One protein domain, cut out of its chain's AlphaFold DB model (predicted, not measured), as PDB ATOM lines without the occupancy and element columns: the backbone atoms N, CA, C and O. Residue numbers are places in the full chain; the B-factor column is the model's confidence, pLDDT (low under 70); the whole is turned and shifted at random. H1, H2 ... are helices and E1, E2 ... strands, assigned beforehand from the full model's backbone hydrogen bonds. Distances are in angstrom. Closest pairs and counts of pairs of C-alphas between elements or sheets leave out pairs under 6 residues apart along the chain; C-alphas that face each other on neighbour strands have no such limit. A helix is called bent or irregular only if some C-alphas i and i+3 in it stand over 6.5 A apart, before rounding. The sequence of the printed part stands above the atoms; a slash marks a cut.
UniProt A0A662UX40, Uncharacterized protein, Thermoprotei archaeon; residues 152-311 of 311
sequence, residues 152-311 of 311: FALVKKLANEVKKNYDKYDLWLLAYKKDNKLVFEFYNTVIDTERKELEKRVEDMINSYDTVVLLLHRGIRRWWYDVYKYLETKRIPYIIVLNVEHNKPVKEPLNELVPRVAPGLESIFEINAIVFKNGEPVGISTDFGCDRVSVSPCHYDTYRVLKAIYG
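What this domain is: This is residues 152 to 311 of the 311 residues of an uncharacterized protein of Thermoprotei archaeon (UniProt A0A662UX40). A twisted sheet of six strands forms the middle layer of three, with H2 and H4 over one face and H1 and H5 over the other. H1 covers the E2, E1 and E4 part and H5 the E5 and E6 part, while H3 packs beside H5. The printed part has 160 residues, with five named helices and six named strands in the order H1 E1 E2 H2 E3 H3 E4 H4 E5 E6 H5. The mixed sheet runs E2 E1 E4 E3 E5 E6, and the class is mixed, helices and strands. The whole is compact, with a radius of gyration of the C-alphas of 15.2 A and spans of 46 by 33 by 29 A.

Where its parts are: Find C-alpha 170 at (389.907, 270.581, 390.083); from there E1 runs 25.3 A to residue 178. E2 is residues 181 to 188, E3 211 to 217, E4 238 to 246 over 24.6 A, E5 271 to 277 and E6 280 to 286. H1, residues 152 to 165, begins at C-alpha 152 (372.409, 265.149, 390.689) and is only just irregular: C-alphas 153 and 156 are 7.0 A apart. H2, residues 192 to 208, spans 24.3 A; H3 is 224 to 233 and H4 253 to 261. H5, residues 302 to 310, ends at C-alpha 310 (358.451, 284.022, 382.722).

How they stand to each other: Look first at E4 and E3, parallel, with N 239 and O 213 at 2.9 A. The other neighbours are antiparallel: E1 and E4 at N 173 and O 242, 2.8 A; hairpin E1 and E2 at N 174 and O 185, 2.8 A; E3 and E5 at N 214 and O 274, 2.8 A; hairpin E5 and E6 at N 275 and O 283, 2.8 A. E3, H3, E4 is a strand-helix-strand unit, parallel neighbour strands joined through a helix; E2, H2, E3 is a split one, with E1 and E4 between its strands; both crossovers are right-handed. H2 and H4 touch at the C-alphas of Glu 199 and Leu 257, 6.0 A, their closest, at a steep tilt of 37 degrees, only just steep. H5 is on the sheet at a height of 8.8 A, along the strands, 17 degrees from E6 on the local plane. H3 only grazes the sheet and touches H5; their closest C-alphas, of Val 227 and Tyr 303, are 5.5 A apart. Every O i to N i+4 pair is within hydrogen-bond range in H2, H3 and H5, but 6 of 10 in H1 and 3 of 5 in H4.

The domain as a whole: The C-alphas farthest apart, of Asp 167 and Gly 311, are 47.3 A apart. The printed part has no cut, and its one long link is E6 to H5. Look for pLDDT under 70 at residues 217 to 224, 251, 267 to 269, 288 to 289 and 291 to 292.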
ATOM      1  N   PHE A 152     371.368 264.299 390.104       76.12
ATOM      2  CA  PHE A 152     372.409 265.149 390.689       76.12
ATOM      3  C   PHE A 152     372.945 264.600 392.009       76.12
ATOM      4  O   PHE A 152     374.101 264.844 392.343       76.12
ATOM      5  N   ALA A 153     372.173 263.782 392.727       71.94
ATOM      6  CA  ALA A 153     372.689 263.084 393.901       71.94
ATOM      7  C   ALA A 153     373.782 262.049 393.554       71.94
ATOM      8  O   ALA A 153     374.570 261.686 394.423       71.94
ATOM      9  N   LEU A 154     373.885 261.616 392.289       75.94
ATOM     10  CA  LEU A 154     374.929 260.701 391.813       75.94
ATOM     11  C   LEU A 154     376.220 261.424 391.405       75.94
ATOM     12  O   LEU A 154     377.249 260.772 391.229       75.94
ATOM     13  N   VAL A 155     376.206 262.758 391.280       79.38
ATOM     14  CA  VAL A 155     377.354 263.546 390.789       79.38
ATOM     15  C   VAL A 155     378.614 263.286 391.604       79.38
ATOM     16  O   VAL A 155     379.679 263.113 391.020       79.38
ATOM     17  N   LYS A 156     378.512 263.194 392.937       76.94
ATOM     18  CA  LYS A 156     379.684 262.935 393.786       76.94
ATOM     19  C   LYS A 156     380.328 261.585 393.475       76.94
ATOM     20  O   LYS A 156     381.550 261.495 393.392       76.94
ATOM     21  N   LYS A 157     379.505 260.552 393.291       78.62
ATOM     22  CA  LYS A 157     379.974 259.214 392.933       78.62
ATOM     23  C   LYS A 157     380.670 259.236 391.573       78.62
ATOM     24  O   LYS A 157     381.785 258.744 391.459       78.62
ATOM     25  N   LEU A 158     380.048 259.848 390.569       83.38
ATOM     26  CA  LEU A 158     380.639 259.956 389.232       83.38
ATOM     27  C   LEU A 158     381.954 260.746 389.256       83.38
ATOM     28  O   LEU A 158     382.948 260.288 388.708       83.38
ATOM     29  N   ALA A 159     382.006 261.866 389.981       83.94
ATOM     30  CA  ALA A 159     383.237 262.630 390.171       83.94
ATOM     31  C   ALA A 159     384.346 261.792 390.838       83.94
ATOM     32  O   ALA A 159     385.516 261.932 390.492       83.94
ATOM     33  N   ASN A 160     383.994 260.897 391.771       83.44
ATOM     34  CA  ASN A 160     384.945 259.970 392.390       83.44
ATOM     35  C   ASN A 160     385.484 258.911 391.420       83.44
ATOM     36  O   ASN A 160     386.605 258.453 391.623       83.44
ATOM     37  N   GLU A 161     384.720 258.513 390.404       86.06
ATOM     38  CA  GLU A 161     385.221 257.641 389.339       86.06
ATOM     39  C   GLU A 161     386.163 258.413 388.414       86.06
ATOM     40  O   GLU A 161     387.306 258.003 388.233       86.06
ATOM     41  N   VAL A 162     385.739 259.589 387.937       88.75
ATOM     42  CA  VAL A 162     386.537 260.438 387.038       88.75
ATOM     43  C   VAL A 162     387.868 260.849 387.668       88.75
ATOM     44  O   VAL A 162     388.908 260.804 387.014       88.75
ATOM     45  N   LYS A 163     387.884 261.218 388.957       89.81
ATOM     46  CA  LYS A 163     389.113 261.698 389.611       89.81
ATOM     47  C   LYS A 163     390.216 260.644 389.701       89.81
ATOM     48  O   LYS A 163     391.367 261.020 389.879       89.81
ATOM     49  N   LYS A 164     389.899 259.346 389.578       91.00
ATOM     50  CA  LYS A 164     390.911 258.271 389.568       91.00
ATOM     51  C   LYS A 164     391.861 258.385 388.372       91.00
ATOM     52  O   LYS A 164     392.967 257.865 388.444       91.00
ATOM     53  N   ASN A 165     391.452 259.097 387.323       90.94
ATOM     54  CA  ASN A 165     392.252 259.325 386.120       90.94
ATOM     55  C   ASN A 165     393.264 260.474 386.283       90.94
ATOM     56  O   ASN A 165     394.043 260.736 385.369       90.94
ATOM     57  N   TYR A 166     393.262 261.176 387.424       91.31
ATOM     58  CA  TYR A 166     394.054 262.386 387.625       91.31
ATOM     59  C   TYR A 166     394.770 262.401 388.980       91.31
ATOM     60  O   TYR A 166     394.147 262.309 390.035       91.31
ATOM     61  N   ASP A 167     396.078 262.664 388.969       90.44
ATOM     62  CA  ASP A 167     396.850 262.880 390.205       90.44
ATOM     63  C   ASP A 167     396.521 264.229 390.868       90.44
ATOM     64  O   ASP A 167     396.466 264.366 392.093       90.44
ATOM     65  N   LYS A 168     396.315 265.261 390.043       92.31
ATOM     66  CA  LYS A 168     395.934 266.616 390.454       92.31
ATOM     67  C   LYS A 168     394.663 266.997 389.726       92.31
ATOM     68  O   LYS A 168     394.621 266.921 388.498       92.31
ATOM     69  N   TYR A 169     393.670 267.442 390.476       92.56
ATOM     70  CA  TYR A 169     392.377 267.761 389.912       92.56
ATOM     71  C   TYR A 169     391.707 268.948 390.592       92.56
ATOM     72  O   TYR A 169     391.790 269.147 391.808       92.56
ATOM     73  N   ASP A 170     391.004 269.689 389.749       91.81
ATOM     74  CA  ASP A 170     389.907 270.581 390.083       91.81
ATOM     75  C   ASP A 170     388.799 270.245 389.081       91.81
ATOM     76  O   ASP A 170     388.839 270.658 387.924       91.81
ATOM     77  N   LEU A 171     387.897 269.346 389.473       91.12
ATOM     78  CA  LEU A 171     386.870 268.796 388.599       91.12
ATOM     79  C   LEU A 171     385.646 269.699 388.581       91.12
ATOM     80  O   LEU A 171     385.012 269.964 389.610       91.12
ATOM     81  N   TRP A 172     385.279 270.082 387.368       91.75
ATOM     82  CA  TRP A 172     384.082 270.828 387.047       91.75
ATOM     83  C   TRP A 172     383.125 269.960 386.242       91.75
ATOM     84  O   TRP A 172     383.533 269.247 385.331       91.75
ATOM     85  N   LEU A 173     381.845 270.020 386.588       91.75
ATOM     86  CA  LEU A 173     380.759 269.353 385.886       91.75
ATOM     87  C   LEU A 173     380.004 270.370 385.035       91.75
ATOM     88  O   LEU A 173     379.507 271.366 385.560       91.75
ATOM     89  N   LEU A 174     379.854 270.055 383.753       94.25
ATOM     90  CA  LEU A 174     378.865 270.629 382.855       94.25
ATOM     91  C   LEU A 174     377.699 269.646 382.716       94.25
ATOM     92  O   LEU A 174     377.877 268.523 382.242       94.25
ATOM     93  N   ALA A 175     376.501 270.055 383.121       92.12
ATOM     94  CA  ALA A 175     375.309 269.220 383.056       92.12
ATOM     95  C   ALA A 175     374.172 269.898 382.289       92.12
ATOM     96  O   ALA A 175     373.868 271.071 382.512       92.12
ATOM     97  N   TYR A 176     373.538 269.154 381.382       92.69
ATOM     98  CA  TYR A 176     372.497 269.679 380.500       92.69
ATOM     99  C   TYR A 176     371.627 268.576 379.899       92.69
ATOM    100  O   TYR A 176     371.991 267.400 379.896       92.69
ATOM    101  N   LYS A 177     370.474 268.961 379.345       89.75
ATOM    102  CA  LYS A 177     369.621 268.062 378.566       89.75
ATOM    103  C   LYS A 177     369.925 268.144 377.073       89.75
ATOM    104  O   LYS A 177     370.071 269.236 376.529       89.75
ATOM    105  N   LYS A 178     369.947 266.994 376.401       87.62
ATOM    106  CA  LYS A 178     370.039 266.873 374.942       87.62
ATOM    107  C   LYS A 178     369.162 265.718 374.471       87.62
ATOM    108  O   LYS A 178     369.351 264.597 374.927       87.62
ATOM    109  N   ASP A 179     368.214 265.984 373.575       86.31
ATOM    110  CA  ASP A 179     367.318 264.964 373.003       86.31
ATOM    111  C   ASP A 179     366.605 264.115 374.079       86.31
ATOM    112  O   ASP A 179     366.555 262.892 374.004       86.31
ATOM    113  N   ASN A 180     366.093 264.777 375.126       79.94
ATOM    114  CA  ASN A 180     365.522 264.186 376.352       79.94
ATOM    115  C   ASN A 180     366.487 263.380 377.236       79.94
ATOM    116  O   ASN A 180     366.101 263.006 378.343       79.94
ATOM    117  N   LYS A 181     367.738 263.190 376.818       86.56
ATOM    118  CA  LYS A 181     368.782 262.583 377.640       86.56
ATOM    119  C   LYS A 181     369.412 263.625 378.557       86.56
ATOM    120  O   LYS A 181     369.561 264.789 378.180       86.56
ATOM    121  N   LEU A 182     369.813 263.204 379.751       88.88
ATOM    122  CA  LEU A 182     370.633 264.018 380.645       88.88
ATOM    123  C   LEU A 182     372.106 263.704 380.394       88.88
ATOM    124  O   LEU A 182     372.507 262.546 380.414       88.88
ATOM    125  N   VAL A 183     372.907 264.737 380.170       92.25
ATOM    126  CA  VAL A 183     374.330 264.621 379.858       92.25
ATOM    127  C   VAL A 183     375.137 265.278 380.962       92.25
ATOM    128  O   VAL A 183     374.892 266.439 381.284       92.25
ATOM    129  N   PHE A 184     376.101 264.540 381.508       93.06
ATOM    130  CA  PHE A 184     377.112 265.014 382.448       93.06
ATOM    131  C   PHE A 184     378.493 264.907 381.800       93.06
ATOM    132  O   PHE A 184     378.912 263.819 381.407       93.06
ATOM    133  N   GLU A 185     379.196 266.031 381.706       95.12
ATOM    134  CA  GLU A 185     380.559 266.141 381.181       95.12
ATOM    135  C   GLU A 185     381.476 266.694 382.277       95.12
ATOM    136  O   GLU A 185     381.196 267.744 382.857       95.12
ATOM    137  N   PHE A 186     382.551 265.975 382.584       94.38
ATOM    138  CA  PHE A 186     383.523 266.349 383.604       94.38
ATOM    139  C   PHE A 186     384.799 266.894 382.958       94.38
ATOM    140  O   PHE A 186     385.316 266.317 382.002       94.38
ATOM    141  N   TYR A 187     385.316 267.978 383.529       94.12
ATOM    142  CA  TYR A 187     386.503 268.684 383.059       94.12
ATOM    143  C   TYR A 187     387.448 268.957 384.226       94.12
ATOM    144  O   TYR A 187     387.035 269.509 385.245       94.12
ATOM    145  N   ASN A 188     388.721 268.607 384.083       94.38
ATOM    146  CA  ASN A 188     389.774 268.941 385.030       94.38
ATOM    147  C   ASN A 188     390.427 270.279 384.666       94.38
ATOM    148  O   ASN A 188     391.243 270.377 383.753       94.38
ATOM    149  N   THR A 189     390.142 271.324 385.431       92.31
ATOM    150  CA  THR A 189     390.552 272.702 385.112       92.31
ATOM    151  C   THR A 189     391.981 273.031 385.535       92.31
ATOM    152  O   THR A 189     392.500 274.101 385.199       92.31
ATOM    153  N   VAL A 190     392.658 272.089 386.202       92.62
ATOM    154  CA  VAL A 190     394.123 272.089 386.335       92.62
ATOM    155  C   VAL A 190     394.783 271.914 384.962       92.62
ATOM    156  O   VAL A 190     395.905 272.380 384.761       92.62
ATOM    157  N   ILE A 191     394.093 271.268 384.016       92.31
ATOM    158  CA  ILE A 191     394.541 271.068 382.642       92.31
ATOM    159  C   ILE A 191     393.959 272.189 381.769       92.31
ATOM    160  O   ILE A 191     392.756 272.265 381.527       92.31
ATOM    161  N   ASP A 192     394.833 273.058 381.254       90.56
ATOM    162  CA  ASP A 192     394.440 274.246 380.482       90.56
ATOM    163  C   ASP A 192     393.586 273.931 379.240       90.56
ATOM    164  O   ASP A 192     392.748 274.746 378.851       90.56
ATOM    165  N   THR A 193     393.793 272.779 378.596       93.44
ATOM    166  CA  THR A 193     392.998 272.363 377.429       93.44
ATOM    167  C   THR A 193     391.565 272.015 377.815       93.44
ATOM    168  O   THR A 193     390.646 272.503 377.165       93.44
ATOM    169  N   GLU A 194     391.367 271.252 378.895       93.81
ATOM    170  CA  GLU A 194     390.032 270.904 379.399       93.81
ATOM    171  C   GLU A 194     389.304 272.141 379.949       93.81
ATOM    172  O   GLU A 194     388.108 272.305 379.717       93.81
ATOM    173  N   ARG A 195     390.027 273.072 380.598       91.44
ATOM    174  CA  ARG A 195     389.459 274.362 381.031       91.44
ATOM    175  C   ARG A 195     388.899 275.164 379.852       91.44
ATOM    176  O   ARG A 195     387.746 275.585 379.887       91.44
ATOM    177  N   LYS A 196     389.696 275.349 378.794       91.38
ATOM    178  CA  LYS A 196     389.267 276.078 377.586       91.38
ATOM    179  C   LYS A 196     388.123 275.375 376.860       91.38
ATOM    180  O   LYS A 196     387.277 276.045 376.270       91.38
ATOM    181  N   GLU A 197     388.103 274.044 376.883       93.56
ATOM    182  CA  GLU A 197     387.014 273.260 376.306       93.56
ATOM    183  C   GLU A 197     385.700 273.492 377.055       93.56
ATOM    184  O   GLU A 197     384.703 273.807 376.409       93.56
ATOM    185  N   LEU A 198     385.711 273.431 378.392       93.38
ATOM    186  CA  LEU A 198     384.547 273.744 379.225       93.38
ATOM    187  C   LEU A 198     383.990 275.138 378.911       93.38
ATOM    188  O   LEU A 198     382.795 275.281 378.653       93.38
ATOM    189  N   GLU A 199     384.847 276.162 378.899       91.44
ATOM    190  CA  GLU A 199     384.436 277.541 378.612       91.44
ATOM    191  C   GLU A 199     383.776 277.668 377.239       91.44
ATOM    192  O   GLU A 199     382.672 278.201 377.125       91.44
ATOM    193  N   LYS A 200     384.432 277.135 376.201       92.62
ATOM    194  CA  LYS A 200     383.903 277.155 374.837       92.62
ATOM    195  C   LYS A 200     382.578 276.402 374.752       92.62
ATOM    196  O   LYS A 200     381.653 276.860 374.093       92.62
ATOM    197  N   ARG A 201     382.466 275.254 375.423       93.56
ATOM    198  CA  ARG A 201     381.254 274.436 375.401       93.56
ATOM    199  C   ARG A 201     380.066 275.187 375.991       93.56
ATOM    200  O   ARG A 201     378.984 275.143 375.412       93.56
ATOM    201  N   VAL A 202     380.270 275.896 377.101       94.12
ATOM    202  CA  VAL A 202     379.228 276.728 377.716       94.12
ATOM    203  C   VAL A 202     378.840 277.890 376.802       94.12
ATOM    204  O   VAL A 202     377.651 278.113 376.590       94.12
ATOM    205  N   GLU A 203     379.818 278.592 376.228       92.44
ATOM    206  CA  GLU A 203     379.596 279.696 375.285       92.44
ATOM    207  C   GLU A 203     378.795 279.243 374.051       92.44
ATOM    208  O   GLU A 203     377.769 279.838 373.719       92.44
ATOM    209  N   ASP A 204     379.198 278.136 373.422       94.00
ATOM    210  CA  ASP A 204     378.497 277.541 372.279       94.00
ATOM    211  C   ASP A 204     377.047 277.185 372.642       94.00
ATOM    212  O   ASP A 204     376.121 277.422 371.866       94.00
ATOM    213  N   MET A 205     376.829 276.621 373.834       94.38
ATOM    214  CA  MET A 205     375.493 276.257 374.290       94.38
ATOM    215  C   MET A 205     374.624 277.484 374.562       94.38
ATOM    216  O   MET A 205     373.473 277.487 374.134       94.38
ATOM    217  N   ILE A 206     375.150 278.530 375.205       94.06
ATOM    218  CA  ILE A 206     374.418 279.785 375.441       94.06
ATOM    219  C   ILE A 206     373.930 280.384 374.119       94.06
ATOM    220  O   ILE A 206     372.765 280.760 374.000       94.06
ATOM    221  N   ASN A 207     374.798 280.390 373.109       92.38
ATOM    222  CA  ASN A 207     374.498 280.931 371.786       92.38
ATOM    223  C   ASN A 207     373.587 280.028 370.935       92.38
ATOM    224  O   ASN A 207     373.061 280.474 369.918       92.38
ATOM    225  N   SER A 208     373.390 278.764 371.326       92.94
ATOM    226  CA  SER A 208     372.562 277.805 370.577       92.94
ATOM    227  C   SER A 208     371.065 277.870 370.893       92.94
ATOM    228  O   SER A 208     370.270 277.259 370.179       92.94
ATOM    229  N   TYR A 209     370.670 278.594 371.945       91.69
ATOM    230  CA  TYR A 209     369.277 278.733 372.358       91.69
ATOM    231  C   TYR A 209     368.822 280.190 372.265       91.69
ATOM    232  O   TYR A 209     369.504 281.093 372.746       91.69
ATOM    233  N   ASP A 210     367.599 280.408 371.772       92.50
ATOM    234  CA  ASP A 210     366.935 281.718 371.851       92.50
ATOM    235  C   ASP A 210     366.854 282.209 373.297       92.50
ATOM    236  O   ASP A 210     366.893 283.405 373.578       92.50
ATOM    237  N   THR A 211     366.676 281.289 374.244       92.38
ATOM    238  CA  THR A 211     366.612 281.591 375.668       92.38
ATOM    239  C   THR A 211     367.101 280.401 376.485       92.38
ATOM    240  O   THR A 211     366.639 279.277 376.283       92.38
ATOM    241  N   VAL A 212     368.022 280.643 377.417       94.69
ATOM    242  CA  VAL A 212     368.628 279.600 378.254       94.69
ATOM    243  C   VAL A 212     369.067 280.158 379.597       94.69
ATOM    244  O   VAL A 212     369.459 281.316 379.716       94.69
ATOM    245  N   VAL A 213     368.992 279.330 380.632       93.19
ATOM    246  CA  VAL A 213     369.439 279.689 381.977       93.19
ATOM    247  C   VAL A 213     370.763 279.000 382.269       93.19
ATOM    248  O   VAL A 213     370.836 277.775 382.314       93.19
ATOM    249  N   LEU A 214     371.809 279.781 382.501       92.75
ATOM    250  CA  LEU A 214     373.066 279.287 383.037       92.75
ATOM    251  C   LEU A 214     372.985 279.299 384.560       92.75
ATOM    252  O   LEU A 214     372.845 280.354 385.172       92.75
ATOM    253  N   LEU A 215     373.078 278.127 385.170       88.62
ATOM    254  CA  LEU A 215     373.135 277.946 386.610       88.62
ATOM    255  C   LEU A 215     374.595 277.740 387.007       88.62
ATOM    256  O   LEU A 215     375.225 276.752 386.620       88.62
ATOM    257  N   LEU A 216     375.126 278.694 387.764       84.00
ATOM    258  CA  LEU A 216     376.507 278.740 388.222       84.00
ATOM    259  C   LEU A 216     376.518 278.451 389.711       84.00
ATOM    260  O   LEU A 216     375.831 279.128 390.472       84.00
ATOM    261  N   HIS A 217     377.248 277.428 390.155       69.19
ATOM    262  CA  HIS A 217     377.207 277.125 391.579       69.19
ATOM    263  C   HIS A 217     378.425 276.373 392.111       69.19
ATOM    264  O   HIS A 217     379.041 275.551 391.440       69.19
ATOM    265  N   ARG A 218     378.717 276.595 393.396       56.53
ATOM    266  CA  ARG A 218     379.771 275.909 394.163       56.53
ATOM    267  C   ARG A 218     379.268 274.676 394.942       56.53
ATOM    268  O   ARG A 218     379.761 274.398 396.028       56.53
ATOM    269  N   GLY A 219     378.243 273.970 394.448       53.09
ATOM    270  CA  GLY A 219     377.703 272.759 395.102       53.09
ATOM    271  C   GLY A 219     376.185 272.587 394.990       53.09
ATOM    272  O   GLY A 219     375.510 273.492 394.531       53.09
ATOM    273  N   ILE A 220     375.635 271.446 395.416       49.59
ATOM    274  CA  ILE A 220     374.214 271.077 395.246       49.59
ATOM    275  C   ILE A 220     373.384 271.537 396.458       49.59
ATOM    276  O   ILE A 220     373.583 271.029 397.558       49.59
ATOM    277  N   ARG A 221     372.437 272.480 396.287       53.00
ATOM    278  CA  ARG A 221     371.637 273.058 397.398       53.00
ATOM    279  C   ARG A 221     370.155 272.660 397.394       53.00
ATOM    280  O   ARG A 221     369.557 272.363 396.367       53.00
ATOM    281  N   ARG A 222     369.537 272.741 398.584       48.38
ATOM    282  CA  ARG A 222     368.141 272.358 398.906       48.38
ATOM    283  C   ARG A 222     367.057 272.957 398.003       48.38
ATOM    284  O   ARG A 222     366.017 272.339 397.821       48.38
ATOM    285  N   TRP A 223     367.247 274.171 397.510       56.72
ATOM    286  CA  TRP A 223     366.232 274.880 396.726       56.72
ATOM    287  C   TRP A 223     366.303 274.564 395.230       56.72
ATOM    288  O   TRP A 223     365.472 275.059 394.471       56.72
ATOM    289  N   TRP A 224     367.255 273.737 394.772       63.59
ATOM    290  CA  TRP A 224     367.335 273.474 393.338       63.59
ATOM    291  C   TRP A 224     366.161 272.653 392.812       63.59
ATOM    292  O   TRP A 224     365.816 272.816 391.654       63.59
ATOM    293  N   TYR A 225     365.497 271.839 393.637       71.00
ATOM    294  CA  TYR A 225     364.301 271.098 393.227       71.00
ATOM    295  C   TYR A 225     363.238 272.041 392.669       71.00
ATOM    296  O   TYR A 225     362.734 271.803 391.579       71.00
ATOM    297  N   ASP A 226     362.930 273.129 393.378       74.56
ATOM    298  CA  ASP A 226     361.895 274.070 392.949       74.56
ATOM    299  C   ASP A 226     362.332 274.849 391.704       74.56
ATOM    300  O   ASP A 226     361.533 275.038 390.788       74.56
ATOM    301  N   VAL A 227     363.611 275.231 391.624       79.56
ATOM    302  CA  VAL A 227     364.190 275.882 390.437       79.56
ATOM    303  C   VAL A 227     364.130 274.951 389.223       79.56
ATOM    304  O   VAL A 227     363.588 275.321 388.186       79.56
ATOM    305  N   TYR A 228     364.615 273.718 389.349       81.88
ATOM    306  CA  TYR A 228     364.612 272.718 388.286       81.88
ATOM    307  C   TYR A 228     363.207 272.323 387.875       81.88
ATOM    308  O   TYR A 228     362.904 272.291 386.689       81.88
ATOM    309  N   LYS A 229     362.320 272.069 388.838       80.69
ATOM    310  CA  LYS A 229     360.922 271.759 388.558       80.69
ATOM    311  C   LYS A 229     360.243 272.906 387.827       80.69
ATOM    312  O   LYS A 229     359.472 272.644 386.906       80.69
ATOM    313  N   TYR A 230     360.529 274.153 388.194       85.81
ATOM    314  CA  TYR A 230     360.020 275.319 387.482       85.81
ATOM    315  C   TYR A 230     360.524 275.363 386.039       85.81
ATOM    316  O   TYR A 230     359.710 275.443 385.119       85.81
ATOM    317  N   LEU A 231     361.841 275.247 385.839       88.69
ATOM    318  CA  LEU A 231     362.468 275.240 384.517       88.69
ATOM    319  C   LEU A 231     361.904 274.119 383.633       88.69
ATOM    320  O   LEU A 231     361.504 274.373 382.503       88.69
ATOM    321  N   GLU A 232     361.766 272.907 384.169       86.25
ATOM    322  CA  GLU A 232     361.179 271.758 383.470       86.25
ATOM    323  C   GLU A 232     359.701 271.963 383.136       86.25
ATOM    324  O   GLU A 232     359.284 271.749 381.998       86.25
ATOM    325  N   THR A 233     358.900 272.418 384.106       86.88
ATOM    326  CA  THR A 233     357.457 272.649 383.916       86.88
ATOM    327  C   THR A 233     357.212 273.705 382.843       86.88
ATOM    328  O   THR A 233     356.303 273.569 382.025       86.88
ATOM    329  N   LYS A 234     358.042 274.753 382.824       88.88
ATOM    330  CA  LYS A 234     357.990 275.835 381.837       88.88
ATOM    331  C   LYS A 234     358.763 275.507 380.550       88.88
ATOM    332  O   LYS A 234     358.722 276.307 379.623       88.88
ATOM    333  N   ARG A 235     359.421 274.340 380.474       89.56
ATOM    334  CA  ARG A 235     360.263 273.886 379.349       89.56
ATOM    335  C   ARG A 235     361.355 274.891 378.961       89.56
ATOM    336  O   ARG A 235     361.643 275.077 377.784       89.56
ATOM    337  N   ILE A 236     361.942 275.547 379.955       90.38
ATOM    338  CA  ILE A 236     363.031 276.506 379.772       90.38
ATOM    339  C   ILE A 236     364.344 275.716 379.689       90.38
ATOM    340  O   ILE A 236     364.631 274.966 380.623       90.38
ATOM    341  N   PRO A 237     365.151 275.862 378.624       92.50
ATOM    342  CA  PRO A 237     366.482 275.268 378.556       92.50
ATOM    343  C   PRO A 237     367.388 275.807 379.664       92.50
ATOM    344  O   PRO A 237     367.368 276.998 379.979       92.50
ATOM    345  N   TYR A 238     368.222 274.949 380.240       92.94
ATOM    346  CA  TYR A 238     369.215 275.368 381.223       92.94
ATOM    347  C   TYR A 238     370.478 274.514 381.145       92.94
ATOM    348  O   TYR A 238     370.469 273.370 380.684       92.94
ATOM    349  N   ILE A 239     371.566 275.108 381.618       93.31
ATOM    350  CA  ILE A 239     372.915 274.555 381.659       93.31
ATOM    351  C   ILE A 239     373.406 274.723 383.086       93.31
ATOM    352  O   ILE A 239     373.197 275.773 383.689       93.31
ATOM    353  N   ILE A 240     374.053 273.707 383.636       90.75
ATOM    354  CA  ILE A 240     374.561 273.730 385.004       90.75
ATOM    355  C   ILE A 240     376.071 273.564 384.974       90.75
ATOM    356  O   ILE A 240     376.568 272.616 384.370       90.75
ATOM    357  N   VAL A 241     376.780 274.471 385.642       90.62
ATOM    358  CA  VAL A 241     378.241 274.448 385.773       90.62
ATOM    359  C   VAL A 241     378.609 274.429 387.253       90.62
ATOM    360  O   VAL A 241     378.263 275.354 387.993       90.62
ATOM    361  N   LEU A 242     379.293 273.366 387.688       86.06
ATOM    362  CA  LEU A 242     379.560 273.091 389.103       86.06
ATOM    363  C   LEU A 242     381.011 272.703 389.354       86.06
ATOM    364  O   LEU A 242     381.516 271.808 388.689       86.06
ATOM    365  N   ASN A 243     381.637 273.265 390.388       84.44
ATOM    366  CA  ASN A 243     382.825 272.653 390.991       84.44
ATOM    367  C   ASN A 243     382.378 271.477 391.871       84.44
ATOM    368  O   ASN A 243     381.543 271.668 392.759       84.44
ATOM    369  N   VAL A 244     382.882 270.269 391.612       83.81
ATOM    370  CA  VAL A 244     382.367 269.045 392.258       83.81
ATOM    371  C   VAL A 244     383.397 268.314 393.117       83.81
ATOM    372  O   VAL A 244     383.013 267.581 394.036       83.81
ATOM    373  N   GLU A 245     384.691 268.481 392.842       85.19
ATOM    374  CA  GLU A 245     385.764 267.784 393.553       85.19
ATOM    375  C   GLU A 245     387.127 268.426 393.259       85.19
ATOM    376  O   GLU A 245     387.419 268.728 392.109       85.19
ATOM    377  N   HIS A 246     387.982 268.614 394.267       87.69
ATOM    378  CA  HIS A 246     389.304 269.227 394.083       87.69
ATOM    379  C   HIS A 246     390.323 268.736 395.116       87.69
ATOM    380  O   HIS A 246     390.020 268.596 396.299       87.69
ATOM    381  N   ASN A 247     391.565 268.513 394.684       89.75
ATOM    382  CA  ASN A 247     392.711 268.328 395.584       89.75
ATOM    383  C   ASN A 247     393.786 269.406 395.396       89.75
ATOM    384  O   ASN A 247     394.775 269.441 396.131       89.75
ATOM    385  N   LYS A 248     393.583 270.299 394.426       81.88
ATOM    386  CA  LYS A 248     394.421 271.464 394.201       81.88
ATOM    387  C   LYS A 248     393.551 272.616 393.697       81.88
ATOM    388  O   LYS A 248     392.994 272.497 392.612       81.88
ATOM    389  N   PRO A 249     393.466 273.737 394.427       73.75
ATOM    390  CA  PRO A 249     392.726 274.891 393.945       73.75
ATOM    391  C   PRO A 249     393.460 275.537 392.761       73.75
ATOM    392  O   PRO A 249     394.689 275.667 392.764       73.75
ATOM    393  N   VAL A 250     392.696 275.965 391.762       77.75
ATOM    394  CA  VAL A 250     393.144 276.797 390.637       77.75
ATOM    395  C   VAL A 250     392.213 277.998 390.489       77.75
ATOM    396  O   VAL A 250     391.225 278.128 391.211       77.75
ATOM    397  N   LYS A 251     392.551 278.920 389.582       68.94
ATOM    398  CA  LYS A 251     391.680 280.051 389.258       68.94
ATOM    399  C   LYS A 251     390.342 279.515 388.745       68.94
ATOM    400  O   LYS A 251     390.326 278.702 387.826       68.94
ATOM    401  N   GLU A 252     389.247 279.963 389.354       72.25
ATOM    402  CA  GLU A 252     387.913 279.454 389.034       72.25
ATOM    403  C   GLU A 252     387.565 279.753 387.567       72.25
ATOM    404  O   GLU A 252     387.554 280.928 387.191       72.25
ATOM    405  N   PRO A 253     387.232 278.737 386.749       72.50
ATOM    406  CA  PRO A 253     386.739 278.932 385.390       72.50
ATOM    407  C   PRO A 253     385.577 279.914 385.324       72.50
ATOM    408  O   PRO A 253     385.473 280.660 384.364       72.50
ATOM    409  N   LEU A 254     384.728 279.974 386.356       73.06
ATOM    410  CA  LEU A 254     383.636 280.950 386.421       73.06
ATOM    411  C   LEU A 254     384.124 282.400 386.391       73.06
ATOM    412  O   LEU A 254     383.477 283.235 385.763       73.06
ATOM    413  N   ASN A 255     385.281 282.683 386.992       74.56
ATOM    414  CA  ASN A 255     385.881 284.016 386.966       74.56
ATOM    415  C   ASN A 255     386.384 284.400 385.568       74.56
ATOM    416  O   ASN A 255     386.636 285.576 385.329       74.56
ATOM    417  N   GLU A 256     386.573 283.440 384.658       79.75
ATOM    418  CA  GLU A 256     386.934 283.695 383.255       79.75
ATOM    419  C   GLU A 256     385.707 283.617 382.339       79.75
ATOM    420  O   GLU A 256     385.551 284.438 381.439       79.75
ATOM    421  N   LEU A 257     384.797 282.685 382.617       82.56
ATOM    422  CA  LEU A 257     383.563 282.462 381.878       82.56
ATOM    423  C   LEU A 257     382.617 283.661 381.980       82.56
ATOM    424  O   LEU A 257     382.203 284.172 380.944       82.56
ATOM    425  N   VAL A 258     382.282 284.121 383.195       84.06
ATOM    426  CA  VAL A 258     381.292 285.197 383.404       84.06
ATOM    427  C   VAL A 258     381.671 286.477 382.651       84.06
ATOM    428  O   VAL A 258     380.831 286.949 381.888       84.06
ATOM    429  N   PRO A 259     382.907 287.008 382.755       84.19
ATOM    430  CA  PRO A 259     383.319 288.167 381.961       84.19
ATOM    431  C   PRO A 259     383.190 287.983 380.447       84.19
ATOM    432  O   PRO A 259     382.951 288.948 379.729       84.19
ATOM    433  N   ARG A 260     383.383 286.756 379.945       82.19
ATOM    434  CA  ARG A 260     383.335 286.463 378.507       82.19
ATOM    435  C   ARG A 260     381.905 286.391 377.984       82.19
ATOM    436  O   ARG A 260     381.631 286.964 376.937       82.19
ATOM    437  N   VAL A 261     381.018 285.693 378.693       82.56
ATOM    438  CA  VAL A 261     379.632 285.477 378.236       82.56
ATOM    439  C   VAL A 261     378.672 286.569 378.703       82.56
ATOM    440  O   VAL A 261     377.601 286.721 378.133       82.56
ATOM    441  N   ALA A 262     379.033 287.333 379.734       82.12
ATOM    442  CA  ALA A 262     378.243 288.442 380.254       82.12
ATOM    443  C   ALA A 262     379.153 289.614 380.684       82.12
ATOM    444  O   ALA A 262     379.352 289.844 381.885       82.12
ATOM    445  N   PRO A 263     379.713 290.364 379.713       78.44
ATOM    446  CA  PRO A 263     380.545 291.534 379.991       78.44
ATOM    447  C   PRO A 263     379.827 292.542 380.902       78.44
ATOM    448  O   PRO A 263     378.635 292.805 380.741       78.44
ATOM    449  N   GLY A 264     380.543 293.120 381.866       75.25
ATOM    450  CA  GLY A 264     379.999 294.033 382.880       75.25
ATOM    451  C   GLY A 264     379.571 293.365 384.194       75.25
ATOM    452  O   GLY A 264     379.225 294.068 385.147       75.25
ATOM    453  N   LEU A 265     379.599 292.030 384.278       76.75
ATOM    454  CA  LEU A 265     379.299 291.279 385.506       76.75
ATOM    455  C   LEU A 265     380.557 290.809 386.262       76.75
ATOM    456  O   LEU A 265     380.454 290.054 387.227       76.75
ATOM    457  N   GLU A 266     381.749 291.274 385.878       72.31
ATOM    458  CA  GLU A 266     383.046 290.774 386.368       72.31
ATOM    459  C   GLU A 266     383.283 291.031 387.860       72.31
ATOM    460  O   GLU A 266     384.092 290.362 388.497       72.31
ATOM    461  N   SER A 267     382.597 292.029 388.418       66.44
ATOM    462  CA  SER A 267     382.750 292.457 389.814       66.44
ATOM    463  C   SER A 267     381.752 291.809 390.778       66.44
ATOM    464  O   SER A 267     381.783 292.094 391.978       66.44
ATOM    465  N   ILE A 268     380.862 290.947 390.277       67.12
ATOM    466  CA  ILE A 268     379.835 290.286 391.083       67.12
ATOM    467  C   ILE A 268     380.364 288.919 391.504       67.12
ATOM    468  O   ILE A 268     380.358 287.962 390.737       67.12
ATOM    469  N   PHE A 269     380.813 288.823 392.752       60.28
ATOM    470  CA  PHE A 269     381.508 287.636 393.256       60.28
ATOM    471  C   PHE A 269     380.613 286.401 393.451       60.28
ATOM    472  O   PHE A 269     381.140 285.319 393.692       60.28
ATOM    473  N   GLU A 270     379.287 286.535 393.343       76.31
ATOM    474  CA  GLU A 270     378.335 285.504 393.783       76.31
ATOM    475  C   GLU A 270     377.084 285.417 392.901       76.31
ATOM    476  O   GLU A 270     375.951 285.542 393.371       76.31
ATOM    477  N   ILE A 271     377.290 285.240 391.595       82.38
ATOM    478  CA  ILE A 271     376.207 284.969 390.646       82.38
ATOM    479  C   ILE A 271     375.816 283.491 390.731       82.38
ATOM    480  O   ILE A 271     376.631 282.610 390.469       82.38
ATOM    481  N   ASN A 272     374.546 283.232 391.035       83.81
ATOM    482  CA  ASN A 272     373.955 281.892 391.084       83.81
ATOM    483  C   ASN A 272     373.359 281.464 389.741       83.81
ATOM    484  O   ASN A 272     373.349 280.289 389.380       83.81
ATOM    485  N   ALA A 273     372.778 282.419 389.019       89.38
ATOM    486  CA  ALA A 273     372.140 282.153 387.744       89.38
ATOM    487  C   ALA A 273     372.195 283.374 386.839       89.38
ATOM    488  O   ALA A 273     372.070 284.504 387.310       89.38
ATOM    489  N   ILE A 274     372.304 283.130 385.542       91.69
ATOM    490  CA  ILE A 274     372.166 284.135 384.495       91.69
ATOM    491  C   ILE A 274     371.143 283.604 383.499       91.69
ATOM    492  O   ILE A 274     371.237 282.471 383.031       91.69
ATOM    493  N   VAL A 275     370.142 284.415 383.189       92.69
ATOM    494  CA  VAL A 275     369.184 284.150 382.123       92.69
ATOM    495  C   VAL A 275     369.692 284.852 380.880       92.69
ATOM    496  O   VAL A 275     369.872 286.067 380.892       92.69
ATOM    497  N   PHE A 276     369.906 284.086 379.820       93.56
ATOM    498  CA  PHE A 276     370.326 284.579 378.521       93.56
ATOM    499  C   PHE A 276     369.156 284.573 377.548       93.56
ATOM    500  O   PHE A 276     368.342 283.646 377.557       93.56
ATOM    501  N   LYS A 277     369.103 285.585 376.683       92.50
ATOM    502  CA  LYS A 277     368.209 285.645 375.529       92.50
ATOM    503  C   LYS A 277     369.009 286.081 374.308       92.50
ATOM    504  O   LYS A 277     369.561 287.174 374.306       92.50
ATOM    505  N   ASN A 278     369.050 285.236 373.280       91.19
ATOM    506  CA  ASN A 278     369.857 285.436 372.073       91.19
ATOM    507  C   ASN A 278     371.338 285.730 372.391       91.19
ATOM    508  O   ASN A 278     371.909 286.672 371.852       91.19
ATOM    509  N   GLY A 279     371.927 284.968 373.319       89.81
ATOM    510  CA  GLY A 279     373.316 285.151 373.760       89.81
ATOM    511  C   GLY A 279     373.548 286.274 374.778       89.81
ATOM    512  O   GLY A 279     374.587 286.287 375.424       89.81
ATOM    513  N   GLU A 280     372.576 287.164 375.002       90.69
ATOM    514  CA  GLU A 280     372.738 288.330 375.881       90.69
ATOM    515  C   GLU A 280     372.125 288.104 377.275       90.69
ATOM    516  O   GLU A 280     371.027 287.540 377.376       90.69
ATOM    517  N   PRO A 281     372.772 288.551 378.368       91.06
ATOM    518  CA  PRO A 281     372.228 288.423 379.715       91.06
ATOM    519  C   PRO A 281     371.020 289.353 379.906       91.06
ATOM    520  O   PRO A 281     371.119 290.572 379.793       91.06
ATOM    521  N   VAL A 282     369.866 288.778 380.246       91.38
ATOM    522  CA  VAL A 282     368.597 289.502 380.466       91.38
ATOM    523  C   VAL A 282     368.070 289.405 381.893       91.38
ATOM    524  O   VAL A 282     367.089 290.052 382.231       91.38
ATOM    525  N   GLY A 283     368.699 288.612 382.753       90.44
ATOM    526  CA  GLY A 283     368.388 288.606 384.176       90.44
ATOM    527  C   GLY A 283     369.411 287.817 384.960       90.44
ATOM    528  O   GLY A 283     370.007 286.886 384.423       90.44
ATOM    529  N   ILE A 284     369.620 288.171 386.225       89.25
ATOM    530  CA  ILE A 284     370.606 287.477 387.057       89.25
ATOM    531  C   ILE A 284     370.100 287.214 388.468       89.25
ATOM    532  O   ILE A 284     369.294 287.958 389.025       89.25
ATOM    533  N   SER A 285     370.620 286.148 389.062       87.81
ATOM    534  CA  SER A 285     370.425 285.802 390.462       87.81
ATOM    535  C   SER A 285     371.751 285.872 391.203       87.81
ATOM    536  O   SER A 285     372.741 285.339 390.707       87.81
ATOM    537  N   THR A 286     371.768 286.484 392.387       83.38
ATOM    538  CA  THR A 286     372.989 286.657 393.199       83.38
ATOM    539  C   THR A 286     372.738 286.346 394.671       83.38
ATOM    540  O   THR A 286     371.634 286.620 395.123       83.38
ATOM    541  N   ASP A 287     373.727 285.922 395.457       72.50
ATOM    542  CA  ASP A 287     373.527 285.721 396.910       72.50
ATOM    543  C   ASP A 287     373.567 287.042 397.729       72.50
ATOM    544  O   ASP A 287     372.961 287.109 398.800       72.50
ATOM    545  N   PHE A 288     374.208 288.121 397.238       67.19
ATOM    546  CA  PHE A 288     374.578 289.273 398.093       67.19
ATOM    547  C   PHE A 288     374.247 290.693 397.596       67.19
ATOM    548  O   PHE A 288     374.444 291.640 398.359       67.19
ATOM    549  N   GLY A 289     373.646 290.891 396.417       63.31
ATOM    550  CA  GLY A 289     373.041 292.191 396.083       63.31
ATOM    551  C   GLY A 289     372.982 292.544 394.605       63.31
ATOM    552  O   GLY A 289     373.855 292.180 393.824       63.31
ATOM    553  N   CYS A 290     371.949 293.313 394.251       73.62
ATOM    554  CA  CYS A 290     371.636 293.726 392.880       73.62
ATOM    555  C   CYS A 290     371.986 295.188 392.569       73.62
ATOM    556  O   CYS A 290     371.825 295.630 391.436       73.62
ATOM    557  N   ASP A 291     372.478 295.947 393.549       69.81
ATOM    558  CA  ASP A 291     372.572 297.415 393.466       69.81
ATOM    559  C   ASP A 291     373.571 297.919 392.410       69.81
ATOM    560  O   ASP A 291     373.574 299.097 392.061       69.81
ATOM    561  N   ARG A 292     374.434 297.034 391.901       67.81
ATOM    562  CA  ARG A 292     375.456 297.336 390.885       67.81
ATOM    563  C   ARG A 292     375.205 296.646 389.547       67.81
ATOM    564  O   ARG A 292     376.085 296.627 388.694       67.81
ATOM    565  N   VAL A 293     374.027 296.058 389.372       71.62
ATOM    566  CA  VAL A 293     373.706 295.212 388.225       71.62
ATOM    567  C   VAL A 293     372.908 296.020 387.211       71.62
ATOM    568  O   VAL A 293     371.806 296.474 387.498       71.62
ATOM    569  N   SER A 294     373.449 296.186 386.006       75.25
ATOM    570  CA  SER A 294     372.761 296.867 384.897       75.25
ATOM    571  C   SER A 294     371.681 296.007 384.224       75.25
ATOM    572  O   SER A 294     370.886 296.516 383.436       75.25
ATOM    573  N   VAL A 295     371.635 294.712 384.538       78.75
ATOM    574  CA  VAL A 295     370.713 293.724 383.969       78.75
ATOM    575  C   VAL A 295     369.455 293.593 384.837       78.75
ATOM    576  O   VAL A 295     369.531 293.222 386.008       78.75
ATOM    577  N   SER A 296     368.281 293.863 384.254       79.62
ATOM    578  CA  SER A 296     366.974 293.730 384.912       79.62
ATOM    579  C   SER A 296     366.140 292.617 384.258       79.62
ATOM    580  O   SER A 296     365.989 292.656 383.038       79.62
ATOM    581  N   PRO A 297     365.542 291.688 385.034       84.00
ATOM    582  CA  PRO A 297     365.453 291.692 386.496       84.00
ATOM    583  C   PRO A 297     366.666 291.056 387.198       84.00
ATOM    584  O   PRO A 297     367.245 290.079 386.724       84.00
ATOM    585  N   CYS A 298     366.983 291.568 388.391       82.81
ATOM    586  CA  CYS A 298     367.953 290.977 389.313       82.81
ATOM    587  C   CYS A 298     367.293 290.659 390.660       82.81
ATOM    588  O   CYS A 298     366.564 291.492 391.207       82.81
ATOM    589  N   HIS A 299     367.552 289.467 391.214       82.06
ATOM    590  CA  HIS A 299     367.061 289.083 392.542       82.06
ATOM    591  C   HIS A 299     368.039 288.207 393.332       82.06
ATOM    592  O   HIS A 299     368.863 287.485 392.776       82.06
ATOM    593  N   TYR A 300     367.844 288.177 394.652       81.75
ATOM    594  CA  TYR A 300     368.577 287.287 395.558       81.75
ATOM    595  C   TYR A 300     368.297 285.789 395.356       81.75
ATOM    596  O   TYR A 300     369.002 284.932 395.866       81.75
ATOM    597  N   ASP A 301     367.226 285.467 394.638       81.00
ATOM    598  CA  ASP A 301     366.692 284.116 394.539       81.00
ATOM    599  C   ASP A 301     366.417 283.784 393.072       81.00
ATOM    600  O   ASP A 301     365.742 284.542 392.369       81.00
ATOM    601  N   THR A 302     366.950 282.652 392.609       80.56
ATOM    602  CA  THR A 302     366.860 282.243 391.202       80.56
ATOM    603  C   THR A 302     365.413 282.035 390.776       80.56
ATOM    604  O   THR A 302     365.023 282.476 389.698       80.56
ATOM    605  N   TYR A 303     364.584 281.439 391.635       80.56
ATOM    606  CA  TYR A 303     363.172 281.225 391.342       80.56
ATOM    607  C   TYR A 303     362.432 282.558 391.146       80.56
ATOM    608  O   TYR A 303     361.604 282.667 390.245       80.56
ATOM    609  N   ARG A 304     362.761 283.607 391.911       82.50
ATOM    610  CA  ARG A 304     362.189 284.954 391.724       82.50
ATOM    611  C   ARG A 304     362.583 285.593 390.397       82.50
ATOM    612  O   ARG A 304     361.706 286.159 389.753       82.50
ATOM    613  N   VAL A 305     363.844 285.478 389.970       84.50
ATOM    614  CA  VAL A 305     364.284 285.953 388.639       84.50
ATOM    615  C   VAL A 305     363.498 285.253 387.543       84.50
ATOM    616  O   VAL A 305     362.910 285.902 386.682       84.50
ATOM    617  N   LEU A 306     363.422 283.925 387.617       85.25
ATOM    618  CA  LEU A 306     362.686 283.129 386.641       85.25
ATOM    619  C   LEU A 306     361.195 283.486 386.638       85.25
ATOM    620  O   LEU A 306     360.587 283.621 385.581       85.25
ATOM    621  N   LYS A 307     360.589 283.704 387.802       84.06
ATOM    622  CA  LYS A 307     359.193 284.131 387.887       84.06
ATOM    623  C   LYS A 307     358.978 285.530 387.294       84.06
ATOM    624  O   LYS A 307     358.026 285.745 386.558       84.06
ATOM    625  N   ALA A 308     359.879 286.474 387.563       83.69
ATOM    626  CA  ALA A 308     359.794 287.831 387.023       83.69
ATOM    627  C   ALA A 308     359.898 287.864 385.488       83.69
ATOM    628  O   ALA A 308     359.217 288.663 384.850       83.69
ATOM    629  N   ILE A 309     360.714 286.984 384.897       83.88
ATOM    630  CA  ILE A 309     360.908 286.909 383.440       83.88
ATOM    631  C   ILE A 309     359.797 286.101 382.753       83.88
ATOM    632  O   ILE A 309     359.377 286.460 381.655       83.88
ATOM    633  N   TYR A 310     359.313 285.020 383.378       83.94
ATOM    634  CA  TYR A 310     358.451 284.022 382.722       83.94
ATOM    635  C   TYR A 310     357.013 283.907 383.272       83.94
ATOM    636  O   TYR A 310     356.260 283.055 382.786       83.94
ATOM    637  N   GLY A 311     356.610 284.721 384.258       75.06
ATOM    638  CA  GLY A 311     355.248 284.740 384.825       75.06
ATOM    639  C   GLY A 311     354.968 283.623 385.827       75.06
ATOM    640  O   GLY A 311     354.297 282.626 385.460       75.06
TER     641      GLY A 311